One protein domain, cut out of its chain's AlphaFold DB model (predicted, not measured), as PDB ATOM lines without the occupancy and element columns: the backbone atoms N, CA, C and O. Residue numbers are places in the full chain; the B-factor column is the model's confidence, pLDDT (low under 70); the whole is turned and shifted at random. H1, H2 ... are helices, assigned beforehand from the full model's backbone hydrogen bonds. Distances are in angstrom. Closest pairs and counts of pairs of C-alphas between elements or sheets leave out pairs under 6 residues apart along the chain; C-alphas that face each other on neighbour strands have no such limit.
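This is residues 114 to 189 of the 407 residues of an uncharacterized protein of Blastomyces percursus (UniProt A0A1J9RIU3). Helices H2 and H4 run side by side in opposite ways as the two sides of a loose frame, with the short H3 at one end, between the last part of H2 and the first part of H4. H1 sticks out from this body as a free arm. The printed part has 76 residues with four named helices, H1, H2, H3 and H4 in that order, and no named strand; the class is all helix. The whole is loose, with a radius of gyration of the C-alphas of 14.3 A, and spans 40 by 33 by 18 A, only just flat.

Start at H1, residues 114 to 127, which stands free. Next comes H2, residues 140 to 153, and H1 is apart from it. H3, residues 157 to 161, is close to H2 but not clearly touching; look at their closest C-alphas, Val 151 and His 157, 5.3 A apart. H4, residues 177 to 188, touches H3 with residues 177 to 181 alone; the closest C-alphas are those of Leu 160 and Tyr 178, 5.3 A apart. H2 and H4 are close but not clearly touching, opposite ways at a shallow tilt of 18 degrees; their closest C-alphas, Tyr 140 and Phe 188, are 6.2 A apart. H1 is apart from H3 and H4. In H1, H2, H3 and H4 every O i to N i+4 pair is within hydrogen-bond range.

Find C-alpha 114 at (297.752, 216.115, 240.674); from there H1 runs 20.0 A to C-alpha 127. H2 begins at C-alpha 140, (322.739, 229.014, 219.178), and runs 19.7 A. H3 measures 6.1 A. H4 runs 16.2 A to C-alpha 188 at (319.256, 229.072, 214.090).

The C-alphas farthest apart, Ile 114 and Ser 138, are 40.4 A apart. The printed part has no cut. The links from H1 to H2, 12 residues, and from H3 to H4, 15 residues, are long; that from H2 to H3 is tight. Mean pLDDT of the printed part is 79.7; look for values under 70 at residues 124 to 125, 127 to 129, 131 and 166 to 175.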
ATOM      1  N   ILE A 114     297.319 215.477 241.922       73.31
ATOM      2  CA  ILE A 114     297.752 216.115 240.674       73.31
ATOM      3  C   ILE A 114     298.247 217.543 240.918       73.31
ATOM      4  O   ILE A 114     299.330 217.880 240.448       73.31
ATOM      5  N   GLY A 115     297.530 218.342 241.713       80.81
ATOM      6  CA  GLY A 115     297.945 219.696 242.091       80.81
ATOM      7  C   GLY A 115     299.302 219.717 242.796       80.81
ATOM      8  O   GLY A 115     300.182 220.485 242.414       80.81
ATOM      9  N   LYS A 116     299.534 218.790 243.734       84.19
ATOM     10  CA  LYS A 116     300.823 218.620 244.424       84.19
ATOM     11  C   LYS A 116     301.947 218.227 243.469       84.19
ATOM     12  O   LYS A 116     303.036 218.788 243.552       84.19
ATOM     13  N   LYS A 117     301.696 217.305 242.531       77.56
ATOM     14  CA  LYS A 117     302.683 216.929 241.500       77.56
ATOM     15  C   LYS A 117     303.016 218.100 240.573       77.56
ATOM     16  O   LYS A 117     304.193 218.323 240.299       77.56
ATOM     17  N   ILE A 118     302.015 218.872 240.150       70.31
ATOM     18  CA  ILE A 118     302.189 220.079 239.329       70.31
ATOM     19  C   ILE A 118     302.973 221.149 240.103       70.31
ATOM     20  O   ILE A 118     303.930 221.711 239.576       70.31
ATOM     21  N   ALA A 119     302.643 221.391 241.373       76.88
ATOM     22  CA  ALA A 119     303.348 222.352 242.219       76.88
ATOM     23  C   ALA A 119     304.811 221.946 242.458       76.88
ATOM     24  O   ALA A 119     305.706 222.787 242.354       76.88
ATOM     25  N   THR A 120     305.080 220.661 242.717       77.06
ATOM     26  CA  THR A 120     306.448 220.135 242.810       77.06
ATOM     27  C   THR A 120     307.186 220.292 241.486       77.06
ATOM     28  O   THR A 120     308.325 220.749 241.494       77.06
ATOM     29  N   PHE A 121     306.542 219.998 240.352       75.38
ATOM     30  CA  PHE A 121     307.127 220.229 239.033       75.38
ATOM     31  C   PHE A 121     307.493 221.703 238.832       75.38
ATOM     32  O   PHE A 121     308.641 221.986 238.515       75.38
ATOM     33  N   PHE A 122     306.586 222.648 239.098       72.75
ATOM     34  CA  PHE A 122     306.877 224.081 238.988       72.75
ATOM     35  C   PHE A 122     307.971 224.542 239.954       72.75
ATOM     36  O   PHE A 122     308.778 225.398 239.597       72.75
ATOM     37  N   ARG A 123     308.035 223.987 241.169       78.31
ATOM     38  CA  ARG A 123     309.089 224.307 242.139       78.31
ATOM     39  C   ARG A 123     310.451 223.821 241.649       78.31
ATOM     40  O   ARG A 123     311.408 224.585 241.695       78.31
ATOM     41  N   THR A 124     310.518 222.605 241.118       69.62
ATOM     42  CA  THR A 124     311.728 222.052 240.495       69.62
ATOM     43  C   THR A 124     312.092 222.815 239.220       69.62
ATOM     44  O   THR A 124     313.255 223.142 239.020       69.62
ATOM     45  N   ALA A 125     311.106 223.192 238.403       65.31
ATOM     46  CA  ALA A 125     311.296 223.986 237.191       65.31
ATOM     47  C   ALA A 125     311.790 225.409 237.499       65.31
ATOM     48  O   ALA A 125     312.630 225.926 236.776       65.31
ATOM     49  N   LYS A 126     311.352 226.026 238.604       70.38
ATOM     50  CA  LYS A 126     311.880 227.319 239.081       70.38
ATOM     51  C   LYS A 126     313.338 227.244 239.535       70.38
ATOM     52  O   LYS A 126     314.032 228.255 239.482       70.38
ATOM     53  N   LEU A 127     313.799 226.075 239.982       66.06
ATOM     54  CA  LEU A 127     315.211 225.839 240.301       66.06
ATOM     55  C   LEU A 127     316.061 225.622 239.044       66.06
ATOM     56  O   LEU A 127     317.287 225.709 239.112       66.06
ATOM     57  N   VAL A 128     315.433 225.381 237.890       59.19
ATOM     58  CA  VAL A 128     316.134 225.382 236.611       59.19
ATOM     59  C   VAL A 128     316.543 226.826 236.326       59.19
ATOM     60  O   VAL A 128     315.711 227.683 236.042       59.19
ATOM     61  N   LEU A 129     317.849 227.085 236.443       65.62
ATOM     62  CA  LEU A 129     318.517 228.359 236.167       65.62
ATOM     63  C   LEU A 129     317.876 229.119 235.000       65.62
ATOM     64  O   LEU A 129     317.502 228.510 233.989       65.62
ATOM     65  N   LYS A 130     317.839 230.457 235.119       75.75
ATOM     66  CA  LYS A 130     317.330 231.391 234.102       75.75
ATOM     67  C   LYS A 130     317.667 230.868 232.696       75.75
ATOM     68  O   LYS A 130     318.852 230.649 232.419       75.75
ATOM     69  N   PRO A 131     316.665 230.550 231.856       68.75
ATOM     70  CA  PRO A 131     316.930 229.987 230.542       68.75
ATOM     71  C   PRO A 131     317.816 230.953 229.760       68.75
ATOM     72  O   PRO A 131     317.636 232.171 229.818       68.75
ATOM     73  N   ILE A 132     318.813 230.404 229.066       82.94
ATOM     74  CA  ILE A 132     319.586 231.190 228.109       82.94
ATOM     75  C   ILE A 132     318.596 231.560 227.001       82.94
ATOM     76  O   ILE A 132     317.937 230.680 226.452       82.94
ATOM     77  N   ASN A 133     318.443 232.849 226.710       88.31
ATOM     78  CA  ASN A 133     317.574 233.288 225.619       88.31
ATOM     79  C   ASN A 133     318.260 232.995 224.285       88.31
ATOM     80  O   ASN A 133     319.447 233.283 224.135       88.31
ATOM     81  N   LEU A 134     317.532 232.435 223.318       88.31
ATOM     82  CA  LEU A 134     318.029 232.266 221.954       88.31
ATOM     83  C   LEU A 134     317.870 233.599 221.211       88.31
ATOM     84  O   LEU A 134     316.755 234.009 220.897       88.31
ATOM     85  N   ASN A 135     318.987 234.278 220.952       91.12
ATOM     86  CA  ASN A 135     319.011 235.622 220.366       91.12
ATOM     87  C   ASN A 135     319.409 235.606 218.881       91.12
ATOM     88  O   ASN A 135     319.450 236.654 218.243       91.12
ATOM     89  N   GLY A 136     319.733 234.434 218.333       90.94
ATOM     90  CA  GLY A 136     320.134 234.254 216.943       90.94
ATOM     91  C   GLY A 136     321.130 233.109 216.776       90.94
ATOM     92  O   GLY A 136     321.389 232.336 217.698       90.94
ATOM     93  N   SER A 137     321.731 233.020 215.591       86.62
ATOM     94  CA  SER A 137     322.728 231.987 215.281       86.62
ATOM     95  C   SER A 137     324.048 232.162 216.034       86.62
ATOM     96  O   SER A 137     324.786 231.198 216.234       86.62
ATOM     97  N   SER A 138     324.356 233.377 216.493       84.88
ATOM     98  CA  SER A 138     325.585 233.689 217.232       84.88
ATOM     99  C   SER A 138     325.660 233.005 218.597       84.88
ATOM    100  O   SER A 138     326.752 232.640 219.025       84.88
ATOM    101  N   ASN A 139     324.523 232.807 219.270       90.75
ATOM    102  CA  ASN A 139     324.468 232.156 220.576       90.75
ATOM    103  C   ASN A 139     323.794 230.778 220.549       90.75
ATOM    104  O   ASN A 139     323.672 230.150 221.601       90.75
ATOM    105  N   TYR A 140     323.402 230.301 219.365       89.94
ATOM    106  CA  TYR A 140     322.739 229.014 219.178       89.94
ATOM    107  C   TYR A 140     323.526 227.851 219.790       89.94
ATOM    108  O   TYR A 140     322.939 227.061 220.514       89.94
ATOM    109  N   LEU A 141     324.844 227.760 219.576       87.31
ATOM    110  CA  LEU A 141     325.648 226.657 220.127       87.31
ATOM    111  C   LEU A 141     325.616 226.627 221.663       87.31
ATOM    112  O   LEU A 141     325.340 225.592 222.257       87.31
ATOM    113  N   VAL A 142     325.835 227.775 222.310       88.31
ATOM    114  CA  VAL A 142     325.804 227.887 223.781       88.31
ATOM    115  C   VAL A 142     324.410 227.570 224.322       88.31
ATOM    116  O   VAL A 142     324.262 226.882 225.332       88.31
ATOM    117  N   TRP A 143     323.378 228.060 223.634       92.88
ATOM    118  CA  TRP A 143     321.989 227.769 223.955       92.88
ATOM    119  C   TRP A 143     321.678 226.271 223.831       92.88
ATOM    120  O   TRP A 143     321.145 225.679 224.766       92.88
ATOM    121  N   ARG A 144     322.079 225.650 222.718       90.75
ATOM    122  CA  ARG A 144     321.868 224.235 222.401       90.75
ATOM    123  C   ARG A 144     322.477 223.333 223.466       90.75
ATOM    124  O   ARG A 144     321.768 222.494 224.008       90.75
ATOM    125  N   GLU A 145     323.751 223.530 223.803       90.38
ATOM    126  CA  GLU A 145     324.436 222.725 224.825       90.38
ATOM    127  C   GLU A 145     323.783 222.880 226.207       90.38
ATOM    128  O   GLU A 145     323.618 221.905 226.937       90.38
ATOM    129  N   SER A 146     323.325 224.088 226.551       89.12
ATOM    130  CA  SER A 146     322.579 224.332 227.793       89.12
ATOM    131  C   SER A 146     321.240 223.592 227.822       89.12
ATOM    132  O   SER A 146     320.888 222.992 228.839       89.12
ATOM    133  N   VAL A 147     320.493 223.591 226.712       88.62
ATOM    134  CA  VAL A 147     319.234 222.842 226.615       88.62
ATOM    135  C   VAL A 147     319.492 221.338 226.675       88.62
ATOM    136  O   VAL A 147     318.839 220.662 227.465       88.62
ATOM    137  N   LEU A 148     320.464 220.820 225.920       88.12
ATOM    138  CA  LEU A 148     320.808 219.395 225.928       88.12
ATOM    139  C   LEU A 148     321.246 218.920 227.314       88.12
ATOM    140  O   LEU A 148     320.737 217.912 227.791       88.12
ATOM    141  N   SER A 149     322.088 219.688 228.009       87.38
ATOM    142  CA  SER A 149     322.504 219.380 229.383       87.38
ATOM    143  C   SER A 149     321.314 219.296 230.354       87.38
ATOM    144  O   SER A 149     321.247 218.408 231.211       87.38
ATOM    145  N   ARG A 150     320.314 220.176 230.205       83.88
ATOM    146  CA  ARG A 150     319.082 220.137 231.014       83.88
ATOM    147  C   ARG A 150     318.198 218.949 230.654       83.88
ATOM    148  O   ARG A 150     317.655 218.305 231.547       83.88
ATOM    149  N   VAL A 151     318.055 218.659 229.365       84.75
ATOM    150  CA  VAL A 151     317.293 217.512 228.860       84.75
ATOM    151  C   VAL A 151     317.912 216.196 229.347       84.75
ATOM    152  O   VAL A 151     317.184 215.293 229.760       84.75
ATOM    153  N   GLU A 152     319.240 216.106 229.373       85.88
ATOM    154  CA  GLU A 152     319.979 214.977 229.936       85.88
ATOM    155  C   GLU A 152     319.725 214.837 231.441       85.88
ATOM    156  O   GLU A 152     319.326 213.764 231.897       85.88
ATOM    157  N   THR A 153     319.838 215.938 232.192       84.88
ATOM    158  CA  THR A 153     319.550 215.980 233.637       84.88
ATOM    159  C   THR A 153     318.114 215.549 233.949       84.88
ATOM    160  O   THR A 153     317.870 214.816 234.908       84.88
ATOM    161  N   ALA A 154     317.155 215.957 233.116       80.94
ATOM    162  CA  ALA A 154     315.749 215.577 233.233       80.94
ATOM    163  C   ALA A 154     315.454 214.143 232.751       80.94
ATOM    164  O   ALA A 154     314.324 213.683 232.889       80.94
ATOM    165  N   ARG A 155     316.448 213.436 232.188       83.44
ATOM    166  CA  ARG A 155     316.306 212.124 231.530       83.44
ATOM    167  C   ARG A 155     315.294 212.118 230.375       83.44
ATOM    168  O   ARG A 155     314.761 211.072 230.023       83.44
ATOM    169  N   CYS A 156     315.079 213.272 229.745       79.69
ATOM    170  CA  CYS A 156     314.195 213.429 228.585       79.69
ATOM    171  C   CYS A 156     314.944 213.324 227.244       79.69
ATOM    172  O   CYS A 156     314.343 213.509 226.190       79.69
ATOM    173  N   HIS A 157     316.251 213.042 227.263       83.00
ATOM    174  CA  HIS A 157     317.085 212.964 226.056       83.00
ATOM    175  C   HIS A 157     316.627 211.879 225.078       83.00
ATOM    176  O   HIS A 157     316.858 212.013 223.881       83.00
ATOM    177  N   LEU A 158     315.928 210.850 225.566       83.31
ATOM    178  CA  LEU A 158     315.366 209.784 224.736       83.31
ATOM    179  C   LEU A 158     314.390 210.323 223.683       83.31
ATOM    180  O   LEU A 158     314.460 209.885 222.544       83.31
ATOM    181  N   ILE A 159     313.583 211.339 224.009       79.12
ATOM    182  CA  ILE A 159     312.617 211.934 223.066       79.12
ATOM    183  C   ILE A 159     313.344 212.550 221.860       79.12
ATOM    184  O   ILE A 159     312.905 212.420 220.718       79.12
ATOM    185  N   LEU A 160     314.483 213.209 222.105       82.56
ATOM    186  CA  LEU A 160     315.298 213.807 221.044       82.56
ATOM    187  C   LEU A 160     316.118 212.749 220.293       82.56
ATOM    188  O   LEU A 160     316.208 212.805 219.068       82.56
ATOM    189  N   ASN A 161     316.695 211.780 221.008       84.06
ATOM    190  CA  ASN A 161     317.568 210.755 220.430       84.06
ATOM    191  C   ASN A 161     316.801 209.740 219.574       84.06
ATOM    192  O   ASN A 161     317.290 209.342 218.520       84.06
ATOM    193  N   ASN A 162     315.602 209.348 220.008       85.44
ATOM    194  CA  ASN A 162     314.748 208.397 219.298       85.44
ATOM    195  C   ASN A 162     314.037 209.023 218.096       85.44
ATOM    196  O   ASN A 162     313.392 208.300 217.344       85.44
ATOM    197  N   LYS A 163     314.150 210.348 217.914       82.81
ATOM    198  CA  LYS A 163     313.433 211.101 216.879       82.81
ATOM    199  C   LYS A 163     311.933 210.798 216.906       82.81
ATOM    200  O   LYS A 163     311.336 210.498 215.880       82.81
ATOM    201  N   GLU A 164     311.334 210.826 218.096       79.31
ATOM    202  CA  GLU A 164     309.907 210.541 218.259       79.31
ATOM    203  C   GLU A 164     309.093 211.635 217.551       79.31
ATOM    204  O   GLU A 164     308.962 212.759 218.039       79.31
ATOM    205  N   GLU A 165     308.609 211.326 216.348       73.19
ATOM    206  CA  GLU A 165     307.796 212.231 215.529       73.19
ATOM    207  C   GLU A 165     306.324 212.202 215.943       73.19
ATOM    208  O   GLU A 165     305.660 213.242 215.930       73.19
ATOM    209  N   ASP A 166     305.852 211.039 216.390       68.38
ATOM    210  CA  ASP A 166     304.477 210.831 216.810       68.38
ATOM    211  C   ASP A 166     304.314 211.094 218.306       68.38
ATOM    212  O   ASP A 166     305.005 210.540 219.161       68.38
ATOM    213  N   SER A 167     303.359 211.960 218.629       63.41
ATOM    214  CA  SER A 167     302.902 212.130 220.002       63.41
ATOM    215  C   SER A 167     302.163 210.859 220.439       63.41
ATOM    216  O   SER A 167     301.316 210.379 219.687       63.41
ATOM    217  N   PRO A 168     302.363 210.354 221.670       63.22
ATOM    218  CA  PRO A 168     301.604 209.212 222.190       63.22
ATOM    219  C   PRO A 168     300.098 209.500 222.350       63.22
ATOM    220  O   PRO A 168     299.331 208.614 222.717       63.22
ATOM    221  N   PHE A 169     299.657 210.737 222.101       60.84
ATOM    222  CA  PHE A 169     298.255 211.133 222.126       60.84
ATOM    223  C   PHE A 169     297.687 211.133 220.699       60.84
ATOM    224  O   PHE A 169     298.100 211.949 219.880       60.84
ATOM    225  N   GLU A 170     296.710 210.253 220.448       57.09
ATOM    226  CA  GLU A 170     296.078 209.848 219.169       57.09
ATOM    227  C   GLU A 170     295.526 210.951 218.233       57.09
ATOM    228  O   GLU A 170     294.873 210.640 217.236       57.09
ATOM    229  N   LYS A 171     295.745 212.244 218.495       60.91
ATOM    230  CA  LYS A 171     295.285 213.319 217.601       60.91
ATOM    231  C   LYS A 171     296.439 213.853 216.747       60.91
ATOM    232  O   LYS A 171     297.506 214.121 217.295       60.91
ATOM    233  N   PRO A 172     296.224 214.088 215.437       55.56
ATOM    234  CA  PRO A 172     297.269 214.393 214.459       55.56
ATOM    235  C   PRO A 172     297.725 215.852 214.552       55.56
ATOM    236  O   PRO A 172     297.634 216.629 213.605       55.56
ATOM    237  N   VAL A 173     298.208 216.256 215.719       56.81
ATOM    238  CA  VAL A 173     298.891 217.528 215.878       56.81
ATOM    239  C   VAL A 173     300.369 217.188 215.940       56.81
ATOM    240  O   VAL A 173     300.818 216.621 216.933       56.81
ATOM    241  N   LYS A 174     301.108 217.509 214.867       61.75
ATOM    242  CA  LYS A 174     302.570 217.357 214.716       61.75
ATOM    243  C   LYS A 174     303.337 218.226 215.733       61.75
ATOM    244  O   LYS A 174     304.078 219.135 215.379       61.75
ATOM    245  N   ARG A 175     303.087 218.020 217.023       63.44
ATOM    246  CA  ARG A 175     303.688 218.716 218.163       63.44
ATOM    247  C   ARG A 175     304.590 217.734 218.893       63.44
ATOM    248  O   ARG A 175     304.376 217.445 220.066       63.44
ATOM    249  N   SER A 176     305.589 217.208 218.195       80.69
ATOM    250  CA  SER A 176     306.671 216.511 218.872       80.69
ATOM    251  C   SER A 176     307.752 217.506 219.276       80.69
ATOM    252  O   SER A 176     308.062 218.465 218.559       80.69
ATOM    253  N   ALA A 177     308.336 217.282 220.452       81.94
ATOM    254  CA  ALA A 177     309.488 218.054 220.904       81.94
ATOM    255  C   ALA A 177     310.657 217.930 219.912       81.94
ATOM    256  O   ALA A 177     311.406 218.887 219.728       81.94
ATOM    257  N   TYR A 178     310.761 216.784 219.232       83.31
ATOM    258  CA  TYR A 178     311.724 216.549 218.166       83.31
ATOM    259  C   TYR A 178     311.517 217.485 216.966       83.31
ATOM    260  O   TYR A 178     312.468 218.144 216.559       83.31
ATOM    261  N   LEU A 179     310.294 217.621 216.438       85.94
ATOM    262  CA  LEU A 179     310.025 218.513 215.302       85.94
ATOM    263  C   LEU A 179     310.298 219.981 215.650       85.94
ATOM    264  O   LEU A 179     310.872 220.713 214.842       85.94
ATOM    265  N   LEU A 180     309.942 220.409 216.867       87.94
ATOM    266  CA  LEU A 180     310.280 221.749 217.348       87.94
ATOM    267  C   LEU A 180     311.798 221.944 217.436       87.94
ATOM    268  O   LEU A 180     312.314 222.945 216.944       87.94
ATOM    269  N   TRP A 181     312.510 220.991 218.048       89.69
ATOM    270  CA  TRP A 181     313.968 221.016 218.141       89.69
ATOM    271  C   TRP A 181     314.598 221.110 216.753       89.69
ATOM    272  O   TRP A 181     315.392 222.010 216.504       89.69
ATOM    273  N   HIS A 182     314.170 220.251 215.830       88.19
ATOM    274  CA  HIS A 182     314.651 220.213 214.458       88.19
ATOM    275  C   HIS A 182     314.423 221.538 213.721       88.19
ATOM    276  O   HIS A 182     315.336 222.047 213.075       88.19
ATOM    277  N   HIS A 183     313.248 222.155 213.873       89.38
ATOM    278  CA  HIS A 183     312.965 223.457 213.269       89.38
ATOM    279  C   HIS A 183     313.852 224.572 213.846       89.38
ATOM    280  O   HIS A 183     314.318 225.445 213.112       89.38
ATOM    281  N   ILE A 184     314.122 224.540 215.156       90.88
ATOM    282  CA  ILE A 184     315.070 225.461 215.794       90.88
ATOM    283  C   ILE A 184     316.488 225.214 215.264       90.88
ATOM    284  O   ILE A 184     317.182 226.185 214.959       90.88
ATOM    285  N   GLU A 185     316.909 223.953 215.107       90.12
ATOM    286  CA  GLU A 185     318.210 223.631 214.518       90.12
ATOM    287  C   GLU A 185     318.307 224.193 213.096       90.12
ATOM    288  O   GLU A 185     319.235 224.938 212.818       90.12
ATOM    289  N   ILE A 186     317.333 223.944 212.215       88.38
ATOM    290  CA  ILE A 186     317.348 224.468 210.836       88.38
ATOM    291  C   ILE A 186     317.421 225.998 210.813       88.38
ATOM    292  O   ILE A 186     318.171 226.579 210.032       88.38
ATOM    293  N   LYS A 187     316.635 226.666 211.661       90.88
ATOM    294  CA  LYS A 187     316.489 228.124 211.615       90.88
ATOM    295  C   LYS A 187     317.672 228.875 212.223       90.88
ATOM    296  O   LYS A 187     317.999 229.967 211.763       90.88
ATOM    297  N   PHE A 188     318.262 228.347 213.294       90.38
ATOM    298  CA  PHE A 188     319.256 229.072 214.090       90.38
ATOM    299  C   PHE A 188     320.655 228.468 214.028       90.38
ATOM    300  O   PHE A 188     321.623 229.182 214.300       90.38
ATOM    301  N   ARG A 189     320.808 227.191 213.666       88.19
ATOM    302  CA  ARG A 189     322.135 226.617 213.450       88.19
ATOM    303  C   ARG A 189     322.740 227.244 212.201       88.19
ATOM    304  O   ARG A 189     322.078 227.386 211.178       88.19
TER     305      ARG A 189